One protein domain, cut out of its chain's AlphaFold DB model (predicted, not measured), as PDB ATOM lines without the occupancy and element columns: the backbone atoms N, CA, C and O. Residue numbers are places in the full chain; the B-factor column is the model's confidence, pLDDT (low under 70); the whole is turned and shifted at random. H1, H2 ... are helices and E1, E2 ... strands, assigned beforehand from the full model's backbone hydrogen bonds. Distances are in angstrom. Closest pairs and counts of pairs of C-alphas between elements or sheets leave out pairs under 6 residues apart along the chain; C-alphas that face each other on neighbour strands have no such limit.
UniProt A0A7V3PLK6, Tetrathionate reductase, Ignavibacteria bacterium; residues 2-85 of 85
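This is residues 2 to 85 of the 85 residues of the protein "Tetrathionate reductase" of Ignavibacteria bacterium (UniProt A0A7V3PLK6). Little regular structure: a loose chain mostly of links, with the E1-E2 hairpin and H1 at one end, H4 at the other, H2 and H3 along the way between, and residues 66 to 85 folding back on themselves. The printed part has 84 residues, 26 in named elements, in the order H1, E1, E2, H2, H3, H4, mixed in class; its one sheet, E1 - E2, is antiparallel. It is loose, radius of gyration of the C-alphas 14.7 A, spanning 41 by 35 by 25 A.

The closest C-alphas of H1, residues 2 to 5, and E1, residues 12 to 14, are those of Val 4 and Arg 12, 5.2 A apart. E1 and E2, residues 20 to 22, form an antiparallel hairpin at 141 degrees, with N 13 and O 21 within hydrogen-bond range at 2.9 A. H2, residues 27 to 30, and H3, residues 37 to 40, are only just apart, closest C-alphas 8.1 A. H4, residues 58 to 65, is apart from H3. Every O i to N i+4 pair in H4 is within hydrogen-bond range; H1, H2 and H3 are too short for one. Residues 68 to 69 pair antiparallel with 83 to 84.

H1 begins at C-alpha 2 (-35.487, -24.038, -29.783). H4, 10.6 A long, ends at C-alpha 65 (-58.653, -46.286, -9.327).

The farthest C-alphas, of Asp 17 and Ser 65, are 43.4 A apart. The printed part has no cut; H3 to H4 is a long link. No printed residue is under 70 in pLDDT.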
ATOM      1  N   ALA A   2     -35.292 -22.607 -29.513       94.19
ATOM      2  CA  ALA A   2     -35.487 -24.038 -29.783       94.19
ATOM      3  C   ALA A   2     -36.264 -24.814 -28.698       94.19
ATOM      4  O   ALA A   2     -37.112 -25.626 -29.028       94.19
ATOM      5  N   CYS A   3     -36.036 -24.548 -27.406       94.69
ATOM      6  CA  CYS A   3     -36.780 -25.220 -26.335       94.69
ATOM      7  C   CYS A   3     -38.284 -24.896 -26.315       94.69
ATOM      8  O   CYS A   3     -39.061 -25.758 -25.920       94.69
ATOM      9  N   VAL A   4     -38.676 -23.681 -26.710       96.12
ATOM     10  CA  VAL A   4     -40.079 -23.254 -26.824       96.12
ATOM     11  C   VAL A   4     -40.716 -23.937 -28.029       96.12
ATOM     12  O   VAL A   4     -41.714 -24.624 -27.873       96.12
ATOM     13  N   GLU A   5     -40.067 -23.847 -29.190       95.31
ATOM     14  CA  GLU A   5     -40.533 -24.451 -30.448       95.31
ATOM     15  C   GLU A   5     -40.627 -25.982 -30.381       95.31
ATOM     16  O   GLU A   5     -41.513 -26.577 -30.981       95.31
ATOM     17  N   ALA A   6     -39.731 -26.632 -29.636       95.75
ATOM     18  CA  ALA A   6     -39.725 -28.081 -29.484       95.75
ATOM     19  C   ALA A   6     -40.823 -28.607 -28.546       95.75
ATOM     20  O   ALA A   6     -41.073 -29.810 -28.527       95.75
ATOM     21  N   CYS A   7     -41.441 -27.758 -27.717       96.62
ATOM     22  CA  CYS A   7     -42.452 -28.215 -26.770       96.62
ATOM     23  C   CYS A   7     -43.787 -28.438 -27.500       96.62
ATOM     24  O   CYS A   7     -44.403 -27.461 -27.920       96.62
ATOM     25  N   PRO A   8     -44.300 -29.679 -27.592       96.31
ATOM     26  CA  PRO A   8     -45.521 -29.955 -28.358       96.31
ATOM     27  C   PRO A   8     -46.791 -29.421 -27.683       96.31
ATOM     28  O   PRO A   8     -47.855 -29.405 -28.288       96.31
ATOM     29  N   TYR A   9     -46.682 -29.003 -26.420       96.25
ATOM     30  CA  TYR A   9     -47.791 -28.524 -25.599       96.25
ATOM     31  C   TYR A   9     -47.898 -26.998 -25.554       96.25
ATOM     32  O   TYR A   9     -48.740 -26.490 -24.820       96.25
ATOM     33  N   ASP A  10     -46.995 -26.275 -26.229       94.94
ATOM     34  CA  ASP A  10     -46.860 -24.813 -26.117       94.94
ATOM     35  C   ASP A  10     -46.757 -24.325 -24.651       94.94
ATOM     36  O   ASP A  10     -47.172 -23.238 -24.265       94.94
ATOM     37  N   ALA A  11     -46.198 -25.174 -23.779       96.25
ATOM     38  CA  ALA A  11     -46.173 -24.954 -22.333       96.25
ATOM     39  C   ALA A  11     -44.967 -24.118 -21.864       96.25
ATOM     40  O   ALA A  11     -44.665 -24.066 -20.666       96.25
ATOM     41  N   ARG A  12     -44.228 -23.510 -22.797       97.06
ATOM     42  CA  ARG A  12     -43.051 -22.674 -22.538       97.06
ATOM     43  C   ARG A  12     -43.231 -21.342 -23.245       97.06
ATOM     44  O   ARG A  12     -43.640 -21.312 -24.395       97.06
ATOM     45  N   TYR A  13     -42.853 -20.256 -22.592       95.88
ATOM     46  CA  TYR A  13     -42.959 -18.909 -23.144       95.88
ATOM     47  C   TYR A  13     -41.676 -18.119 -22.875       95.88
ATOM     48  O   TYR A  13     -40.809 -18.557 -22.120       95.88
ATOM     49  N   ILE A  14     -41.523 -16.966 -23.525       96.62
ATOM     50  CA  ILE A  14     -40.411 -16.048 -23.261       96.62
ATOM     51  C   ILE A  14     -40.896 -14.984 -22.278       96.62
ATOM     52  O   ILE A  14     -41.826 -14.239 -22.582       96.62
ATOM     53  N   HIS A  15     -40.274 -14.932 -21.103       95.69
ATOM     54  CA  HIS A  15     -40.506 -13.893 -20.112       95.69
ATOM     55  C   HIS A  15     -40.070 -12.525 -20.673       95.69
ATOM     56  O   HIS A  15     -39.095 -12.475 -21.432       95.69
ATOM     57  N   PRO A  16     -40.724 -11.408 -20.299       96.19
ATOM     58  CA  PRO A  16     -40.327 -10.065 -20.734       96.19
ATOM     59  C   PRO A  16     -38.846  -9.722 -20.497       96.19
ATOM     60  O   PRO A  16     -38.256  -8.998 -21.294       96.19
ATOM     61  N   ASP A  17     -38.228 -10.312 -19.472       96.94
ATOM     62  CA  ASP A  17     -36.800 -10.136 -19.155       96.94
ATOM     63  C   ASP A  17     -35.850 -10.933 -20.076       96.94
ATOM     64  O   ASP A  17     -34.633 -10.915 -19.902       96.94
ATOM     65  N   GLY A  18     -36.385 -11.654 -21.068       95.50
ATOM     66  CA  GLY A  18     -35.616 -12.279 -22.146       95.50
ATOM     67  C   GLY A  18     -35.216 -13.743 -21.935       95.50
ATOM     68  O   GLY A  18     -34.530 -14.304 -22.792       95.50
ATOM     69  N   TYR A  19     -35.648 -14.392 -20.851       94.75
ATOM     70  CA  TYR A  19     -35.415 -15.822 -20.605       94.75
ATOM     71  C   TYR A  19     -36.662 -16.674 -20.892       94.75
ATOM     72  O   TYR A  19     -37.777 -16.166 -20.948       94.75
ATOM     73  N   ALA A  20     -36.483 -17.980 -21.111       97.06
ATOM     74  CA  ALA A  20     -37.602 -18.905 -21.295       97.06
ATOM     75  C   ALA A  20     -38.141 -19.381 -19.941       97.06
ATOM     76  O   ALA A  20     -37.356 -19.778 -19.081       97.06
ATOM     77  N   ASP A  21     -39.459 -19.405 -19.785       96.38
ATOM     78  CA  ASP A  21     -40.143 -19.812 -18.560       96.38
ATOM     79  C   ASP A  21     -41.289 -20.794 -18.861       96.38
ATOM     80  O   ASP A  21     -41.708 -20.962 -20.012       96.38
ATOM     81  N   LYS A  22     -41.744 -21.524 -17.840       97.06
ATOM     82  CA  LYS A  22     -42.794 -22.547 -17.908       97.06
ATOM     83  C   LYS A  22     -43.326 -22.893 -16.518       97.06
ATOM     84  O   LYS A  22     -42.726 -22.556 -15.503       97.06
ATOM     85  N   CYS A  23     -44.383 -23.703 -16.456       97.75
ATOM     86  CA  CYS A  23     -44.769 -24.344 -15.199       97.75
ATOM     87  C   CYS A  23     -43.609 -25.190 -14.627       97.75
ATOM     88  O   CYS A  23     -43.000 -26.020 -15.315       97.75
ATOM     89  N   THR A  24     -43.297 -24.968 -13.352       97.25
ATOM     90  CA  THR A  24     -42.253 -25.673 -12.586       97.25
ATOM     91  C   THR A  24     -42.833 -26.532 -11.466       97.25
ATOM     92  O   THR A  24     -42.113 -26.885 -10.538       97.25
ATOM     93  N   PHE A  25     -44.144 -26.802 -11.509       97.75
ATOM     94  CA  PHE A  25     -44.887 -27.423 -10.407       97.75
ATOM     95  C   PHE A  25     -44.661 -26.724  -9.061       97.75
ATOM     96  O   PHE A  25     -44.646 -27.348  -8.009       97.75
ATOM     97  N   CYS A  26     -44.481 -25.398  -9.107       98.06
ATOM     98  CA  CYS A  26     -44.210 -24.569  -7.939       98.06
ATOM     99  C   CYS A  26     -43.066 -25.116  -7.069       98.06
ATOM    100  O   CYS A  26     -43.204 -25.136  -5.852       98.06
ATOM    101  N   ILE A  27     -41.940 -25.523  -7.669       97.88
ATOM    102  CA  ILE A  27     -40.785 -26.089  -6.944       97.88
ATOM    103  C   ILE A  27     -40.417 -25.301  -5.669       97.88
ATOM    104  O   ILE A  27     -40.283 -25.880  -4.599       97.88
ATOM    105  N   HIS A  28     -40.433 -23.966  -5.737       97.69
ATOM    106  CA  HIS A  28     -40.178 -23.055  -4.610       97.69
ATOM    107  C   HIS A  28     -41.157 -23.169  -3.415       97.69
ATOM    108  O   HIS A  28     -40.860 -22.677  -2.323       97.69
ATOM    109  N   ARG A  29     -42.349 -23.745  -3.628       98.25
ATOM    110  CA  ARG A  29     -43.353 -24.086  -2.604       98.25
ATOM    111  C   ARG A  29     -43.181 -25.530  -2.148       98.25
ATOM    112  O   ARG A  29     -43.141 -25.772  -0.945       98.25
ATOM    113  N   VAL A  30     -43.041 -26.453  -3.098       97.06
ATOM    114  CA  VAL A  30     -42.934 -27.896  -2.831       97.06
ATOM    115  C   VAL A  30     -41.716 -28.209  -1.960       97.06
ATOM    116  O   VAL A  30     -41.842 -28.949  -0.990       97.06
ATOM    117  N   GLU A  31     -40.574 -27.556  -2.195       96.94
ATOM    118  CA  GLU A  31     -39.369 -27.684  -1.354       96.94
ATOM    119  C   GLU A  31     -39.587 -27.262   0.110       96.94
ATOM    120  O   GLU A  31     -38.830 -27.652   0.994       96.94
ATOM    121  N   LYS A  32     -40.633 -26.474   0.385       97.81
ATOM    122  CA  LYS A  32     -41.027 -26.031   1.731       97.81
ATOM    123  C   LYS A  32     -42.173 -26.865   2.314       97.81
ATOM    124  O   LYS A  32     -42.739 -26.478   3.333       97.81
ATOM    125  N   GLY A  33     -42.547 -27.964   1.658       96.25
ATOM    126  CA  GLY A  33     -43.672 -28.814   2.050       96.25
ATOM    127  C   GLY A  33     -45.050 -28.205   1.769       96.25
ATOM    128  O   GLY A  33     -46.042 -28.666   2.328       96.25
ATOM    129  N   LEU A  34     -45.129 -27.163   0.934       97.50
ATOM    130  CA  LEU A  34     -46.391 -26.535   0.542       97.50
ATOM    131  C   LEU A  34     -46.907 -27.119  -0.777       97.50
ATOM    132  O   LEU A  34     -46.129 -27.490  -1.655       97.50
ATOM    133  N   GLN A  35     -48.229 -27.123  -0.953       97.25
ATOM    134  CA  GLN A  35     -48.858 -27.507  -2.217       97.25
ATOM    135  C   GLN A  35     -48.590 -26.466  -3.323       97.25
ATOM    136  O   GLN A  35     -48.391 -25.274  -3.034       97.25
ATOM    137  N   PRO A  36     -48.595 -26.873  -4.608       98.31
ATOM    138  CA  PRO A  36     -48.576 -25.931  -5.718       98.31
ATOM    139  C   PRO A  36     -49.756 -24.962  -5.660       98.31
ATOM    140  O   PRO A  36     -50.869 -25.325  -5.286       98.31
ATOM    141  N   ALA A  37     -49.531 -23.720  -6.089       98.19
ATOM    142  CA  ALA A  37     -50.535 -22.663  -5.973       98.19
ATOM    143  C   ALA A  37     -51.835 -22.984  -6.735       98.19
ATOM    144  O   ALA A  37     -52.919 -22.680  -6.247       98.19
ATOM    145  N   CYS A  38     -51.739 -23.626  -7.905       98.06
ATOM    146  CA  CYS A  38     -52.907 -24.031  -8.689       98.06
ATOM    147  C   CYS A  38     -53.745 -25.126  -8.009       98.06
ATOM    148  O   CYS A  38     -54.959 -25.139  -8.185       98.06
ATOM    149  N   VAL A  39     -53.114 -26.007  -7.228       97.75
ATOM    150  CA  VAL A  39     -53.790 -27.052  -6.443       97.75
ATOM    151  C   VAL A  39     -54.510 -26.410  -5.265       97.75
ATOM    152  O   VAL A  39     -55.699 -26.631  -5.065       97.75
ATOM    153  N   GLU A  40     -53.805 -25.554  -4.525       97.19
ATOM    154  CA  GLU A  40     -54.316 -24.913  -3.312       97.19
ATOM    155  C   GLU A  40     -55.491 -23.966  -3.582       97.19
ATOM    156  O   GLU A  40     -56.439 -23.919  -2.805       97.19
ATOM    157  N   VAL A  41     -55.457 -23.226  -4.694       97.75
ATOM    158  CA  VAL A  41     -56.508 -22.253  -5.033       97.75
ATOM    159  C   VAL A  41     -57.732 -22.887  -5.700       97.75
ATOM    160  O   VAL A  41     -58.743 -22.209  -5.868       97.75
ATOM    161  N   CYS A  42     -57.659 -24.151  -6.133       97.44
ATOM    162  CA  CYS A  42     -58.705 -24.772  -6.938       97.44
ATOM    163  C   CYS A  42     -59.994 -24.981  -6.117       97.44
ATOM    164  O   CYS A  42     -60.034 -25.877  -5.275       97.44
ATOM    165  N   PRO A  43     -61.087 -24.238  -6.382       97.31
ATOM    166  CA  PRO A  43     -62.296 -24.322  -5.559       97.31
ATOM    167  C   PRO A  43     -63.088 -25.615  -5.797       97.31
ATOM    168  O   PRO A  43     -63.888 -26.021  -4.962       97.31
ATOM    169  N   THR A  44     -62.896 -26.245  -6.957       97.19
ATOM    170  CA  THR A  44     -63.552 -27.501  -7.341       97.19
ATOM    171  C   THR A  44     -62.697 -28.728  -7.045       97.19
ATOM    172  O   THR A  44     -63.157 -29.840  -7.287       97.19
ATOM    173  N   HIS A  45     -61.465 -28.542  -6.554       93.06
ATOM    174  CA  HIS A  45     -60.502 -29.613  -6.297       93.06
ATOM    175  C   HIS A  45     -60.281 -30.548  -7.501       93.06
ATOM    176  O   HIS A  45     -60.251 -31.765  -7.356       93.06
ATOM    177  N   CYS A  46     -60.150 -29.987  -8.708       95.50
ATOM    178  CA  CYS A  46     -59.944 -30.767  -9.934       95.50
ATOM    179  C   CYS A  46     -58.471 -31.014 -10.296       95.50
ATOM    180  O   CYS A  46     -58.194 -31.760 -11.234       95.50
ATOM    181  N   ILE A  47     -57.533 -30.391  -9.580       97.00
ATOM    182  CA  ILE A  47     -56.094 -30.569  -9.777       97.00
ATOM    183  C   ILE A  47     -55.544 -31.287  -8.550       97.00
ATOM    184  O   ILE A  47     -55.669 -30.781  -7.438       97.00
ATOM    185  N   TYR A  48     -54.909 -32.432  -8.774       96.88
ATOM    186  CA  TYR A  48     -54.263 -33.239  -7.742       96.88
ATOM    187  C   TYR A  48     -52.754 -33.241  -7.985       96.88
ATOM    188  O   TYR A  48     -52.312 -33.273  -9.135       96.88
ATOM    189  N   PHE A  49     -51.961 -33.196  -6.916       97.31
ATOM    190  CA  PHE A  49     -50.503 -33.179  -7.002       97.31
ATOM    191  C   PHE A  49     -49.887 -34.101  -5.954       97.31
ATOM    192  O   PHE A  49     -50.339 -34.154  -4.813       97.31
ATOM    193  N   GLY A  50     -48.851 -34.835  -6.348       96.31
ATOM    194  CA  GLY A  50     -48.197 -35.815  -5.497       96.31
ATOM    195  C   GLY A  50     -47.043 -36.506  -6.207       96.31
ATOM    196  O   GLY A  50     -46.830 -36.309  -7.405       96.31
ATOM    197  N   ASP A  51     -46.305 -37.303  -5.442       95.94
ATOM    198  CA  ASP A  51     -45.190 -38.104  -5.937       95.94
ATOM    199  C   ASP A  51     -45.707 -39.385  -6.610       95.94
ATOM    200  O   ASP A  51     -46.470 -40.143  -6.008       95.94
ATOM    201  N   LEU A  52     -45.315 -39.623  -7.861       96.25
ATOM    202  CA  LEU A  52     -45.698 -40.828  -8.602       96.25
ATOM    203  C   LEU A  52     -44.944 -42.075  -8.115       96.25
ATOM    204  O   LEU A  52     -45.442 -43.186  -8.298       96.25
ATOM    205  N   ASP A  53     -43.791 -41.896  -7.465       96.38
ATOM    206  CA  ASP A  53     -43.001 -42.986  -6.890       96.38
ATOM    207  C   ASP A  53     -43.537 -43.420  -5.513       96.38
ATOM    208  O   ASP A  53     -43.309 -44.555  -5.085       96.38
ATOM    209  N   ASP A  54     -44.310 -42.564  -4.829       97.50
ATOM    210  CA  ASP A  54     -45.027 -42.936  -3.609       97.50
ATOM    211  C   ASP A  54     -46.388 -43.570  -3.958       97.50
ATOM    212  O   ASP A  54     -47.315 -42.876  -4.396       97.50
ATOM    213  N   PRO A  55     -46.585 -44.884  -3.719       96.00
ATOM    214  CA  PRO A  55     -47.846 -45.555  -4.012       96.00
ATOM    215  C   PRO A  55     -49.017 -45.070  -3.149       96.00
ATOM    216  O   PRO A  55     -50.160 -45.390  -3.498       96.00
ATOM    217  N   ASN A  56     -48.741 -44.361  -2.049       96.38
ATOM    218  CA  ASN A  56     -49.732 -43.789  -1.144       96.38
ATOM    219  C   ASN A  56     -50.086 -42.338  -1.482       96.38
ATOM    220  O   ASN A  56     -51.040 -41.824  -0.897       96.38
ATOM    221  N   SER A  57     -49.386 -41.687  -2.418       96.31
ATOM    222  CA  SER A  57     -49.737 -40.328  -2.828       96.31
ATOM    223  C   SER A  57     -51.136 -40.287  -3.449       96.31
ATOM    224  O   SER A  57     -51.600 -41.254  -4.062       96.31
ATOM    225  N   GLU A  58     -51.827 -39.156  -3.301       94.38
ATOM    226  CA  GLU A  58     -53.187 -38.991  -3.821       94.38
ATOM    227  C   GLU A  58     -53.251 -39.255  -5.334       94.38
ATOM    228  O   GLU A  58     -54.122 -39.986  -5.807       94.38
ATOM    229  N   VAL A  59     -52.274 -38.744  -6.091       96.50
ATOM    230  CA  VAL A  59     -52.179 -38.961  -7.541       96.50
ATOM    231  C   VAL A  59     -51.987 -40.445  -7.859       96.50
ATOM    232  O   VAL A  59     -52.731 -40.986  -8.677       96.50
ATOM    233  N   SER A  60     -51.071 -41.141  -7.180       97.00
ATOM    234  CA  SER A  60     -50.843 -42.579  -7.384       97.00
ATOM    235  C   SER A  60     -52.095 -43.417  -7.117       97.00
ATOM    236  O   SER A  60     -52.369 -44.383  -7.835       97.00
ATOM    237  N   GLN A  61     -52.891 -43.059  -6.108       97.06
ATOM    238  CA  GLN A  61     -54.157 -43.736  -5.817       97.06
ATOM    239  C   GLN A  61     -55.234 -43.437  -6.873       97.06
ATOM    240  O   GLN A  61     -55.958 -44.345  -7.297       97.06
ATOM    241  N   LEU A  62     -55.326 -42.192  -7.349       96.75
ATOM    242  CA  LEU A  62     -56.262 -41.794  -8.404       96.75
ATOM    243  C   LEU A  62     -55.960 -42.498  -9.733       96.75
ATOM    244  O   LEU A  62     -56.879 -43.014 -10.365       96.75
ATOM    245  N   LEU A  63     -54.687 -42.605 -10.123       97.00
ATOM    246  CA  LEU A  63     -54.286 -43.276 -11.367       97.00
ATOM    247  C   LEU A  63     -54.525 -44.793 -11.351       97.00
ATOM    248  O   LEU A  63     -54.703 -45.390 -12.412       97.00
ATOM    249  N   LYS A  64     -54.552 -45.419 -10.165       96.62
ATOM    250  CA  LYS A  64     -54.916 -46.838  -9.997       96.62
ATOM    251  C   LYS A  64     -56.426 -47.070 -10.044       96.62
ATOM    252  O   LYS A  64     -56.865 -48.135 -10.465       96.62
ATOM    253  N   SER A  65     -57.212 -46.112  -9.554       96.56
ATOM    254  CA  SER A  65     -58.653 -46.286  -9.327       96.56
ATOM    255  C   SER A  65     -59.531 -45.724 -10.444       96.56
ATOM    256  O   SER A  65     -60.647 -46.205 -10.643       96.56
ATOM    257  N   ARG A  66     -59.052 -44.721 -11.184       96.62
ATOM    258  CA  ARG A  66     -59.818 -44.025 -12.220       96.62
ATOM    259  C   ARG A  66     -59.195 -44.215 -13.592       96.62
ATOM    260  O   ARG A  66     -57.990 -44.388 -13.731       96.62
ATOM    261  N   LYS A  67     -60.035 -44.145 -14.626       97.75
ATOM    262  CA  LYS A  67     -59.552 -44.057 -16.005       97.75
ATOM    263  C   LYS A  67     -58.946 -42.679 -16.235       97.75
ATOM    264  O   LYS A  67     -59.455 -41.680 -15.727       97.75
ATOM    265  N   TRP A  68     -57.886 -42.639 -17.024       97.88
ATOM    266  CA  TRP A  68     -57.183 -41.412 -17.357       97.88
ATOM    267  C   TRP A  68     -56.565 -41.499 -18.747       97.88
ATOM    268  O   TRP A  68     -56.451 -42.580 -19.330       97.88
ATOM    269  N   HIS A  69     -56.166 -40.349 -19.275       97.38
ATOM    270  CA  HIS A  69     -55.339 -40.245 -20.470       97.38
ATOM    271  C   HIS A  69     -54.301 -39.124 -20.308       97.38
ATOM    272  O   HIS A  69     -54.389 -38.302 -19.397       97.38
ATOM    273  N   VAL A  70     -53.317 -39.086 -21.204       97.56
ATOM    274  CA  VAL A  70     -52.362 -37.974 -21.328       97.56
ATOM    275  C   VAL A  70     -52.715 -37.102 -22.530       97.56
ATOM    276  O   VAL A  70     -53.523 -37.496 -23.378       97.56
ATOM    277  N   LEU A  71     -52.123 -35.911 -22.615       96.25
ATOM    278  CA  LEU A  71     -52.202 -35.087 -23.822       96.25
ATOM    279  C   LEU A  71     -51.161 -35.523 -24.853       96.25
ATOM    280  O   LEU A  71     -50.009 -35.783 -24.504       96.25
ATOM    281  N   LEU A  72     -51.574 -35.513 -26.123       96.31
ATOM    282  CA  LEU A  72     -50.732 -35.784 -27.294       96.31
ATOM    283  C   LEU A  72     -49.865 -37.057 -27.138       96.31
ATOM    284  O   LEU A  72     -48.632 -36.974 -27.231       96.31
ATOM    285  N   PRO A  73     -50.471 -38.229 -26.843       96.00
ATOM    286  CA  PRO A  73     -49.734 -39.480 -26.631       96.00
ATOM    287  C   PRO A  73     -48.855 -39.877 -27.827       96.00
ATOM    288  O   PRO A  73     -47.814 -40.501 -27.646       96.00
ATOM    289  N   GLU A  74     -49.226 -39.473 -29.042       96.81
ATOM    290  CA  GLU A  74     -48.482 -39.709 -30.280       96.81
ATOM    291  C   GLU A  74     -47.087 -39.067 -30.301       96.81
ATOM    292  O   GLU A  74     -46.246 -39.460 -31.105       96.81
ATOM    293  N   THR A  75     -46.820 -38.100 -29.418       95.50
ATOM    294  CA  THR A  75     -45.524 -37.409 -29.350       95.50
ATOM    295  C   THR A  75     -44.447 -38.201 -28.607       95.50
ATOM    296  O   THR A  75     -43.275 -37.850 -28.703       95.50
ATOM    297  N   GLY A  76     -44.817 -39.252 -27.863       94.50
ATOM    298  CA  GLY A  76     -43.873 -40.133 -27.165       94.50
ATOM    299  C   GLY A  76     -43.101 -39.494 -26.001       94.50
ATOM    300  O   GLY A  76     -42.126 -40.074 -25.545       94.50
ATOM    301  N   ASN A  77     -43.514 -38.318 -25.513       93.44
ATOM    302  CA  ASN A  77     -42.788 -37.558 -24.479       93.44
ATOM    303  C   ASN A  77     -43.098 -37.962 -23.025       93.44
ATOM    304  O   ASN A  77     -42.608 -37.294 -22.118       93.44
ATOM    305  N   GLU A  78     -43.938 -38.981 -22.809       95.25
ATOM    306  CA  GLU A  78     -44.284 -39.533 -21.484       95.25
ATOM    307  C   GLU A  78     -44.561 -38.448 -20.410       95.25
ATOM    308  O   GLU A  78     -43.827 -38.324 -19.428       95.25
ATOM    309  N   PRO A  79     -45.591 -37.593 -20.592       96.38
ATOM    310  CA  PRO A  79     -45.823 -36.458 -19.704       96.38
ATOM    311  C   PRO A  79     -46.319 -36.892 -18.316       96.38
ATOM    312  O   PRO A  79     -47.125 -37.806 -18.181       96.38
ATOM    313  N   ASN A  80     -45.944 -36.123 -17.289       96.81
ATOM    314  CA  ASN A  80     -46.367 -36.331 -15.895       96.81
ATOM    315  C   ASN A  80     -47.660 -35.577 -15.525       96.81
ATOM    316  O   ASN A  80     -47.842 -35.163 -14.382       96.81
ATOM    317  N   ILE A  81     -48.539 -35.333 -16.500       97.12
ATOM    318  CA  ILE A  81     -49.858 -34.727 -16.281       97.12
ATOM    319  C   ILE A  81     -50.900 -35.664 -16.875       97.12
ATOM    320  O   ILE A  81     -50.893 -35.937 -18.077       97.12
ATOM    321  N   PHE A  82     -51.811 -36.119 -16.022       97.88
ATOM    322  CA  PHE A  82     -52.845 -37.086 -16.360       97.88
ATOM    323  C   PHE A  82     -54.223 -36.450 -16.200       97.88
ATOM    324  O   PHE A  82     -54.506 -35.794 -15.197       97.88
ATOM    325  N   TYR A  83     -55.088 -36.662 -17.185       97.69
ATOM    326  CA  TYR A  83     -56.454 -36.155 -17.205       97.69
ATOM    327  C   TYR A  83     -57.395 -37.285 -16.810       97.69
ATOM    328  O   TYR A  83     -57.477 -38.298 -17.507       97.69
ATOM    329  N   LEU A  84     -58.067 -37.124 -15.670       96.62
ATOM    330  CA  LEU A  84     -59.034 -38.098 -15.167       96.62
ATOM    331  C   LEU A  84     -60.346 -38.014 -15.958       96.62
ATOM    332  O   LEU A  84     -60.811 -36.918 -16.271       96.62
ATOM    333  N   ILE A  85     -60.940 -39.179 -16.228       93.81
ATOM    334  CA  ILE A  85     -62.235 -39.357 -16.908       93.81
ATOM    335  C   ILE A  85     -63.342 -39.576 -15.871       93.81
ATOM    336  O   ILE A  85     -63.076 -40.216 -14.818       93.81
TER     337      ILE A  85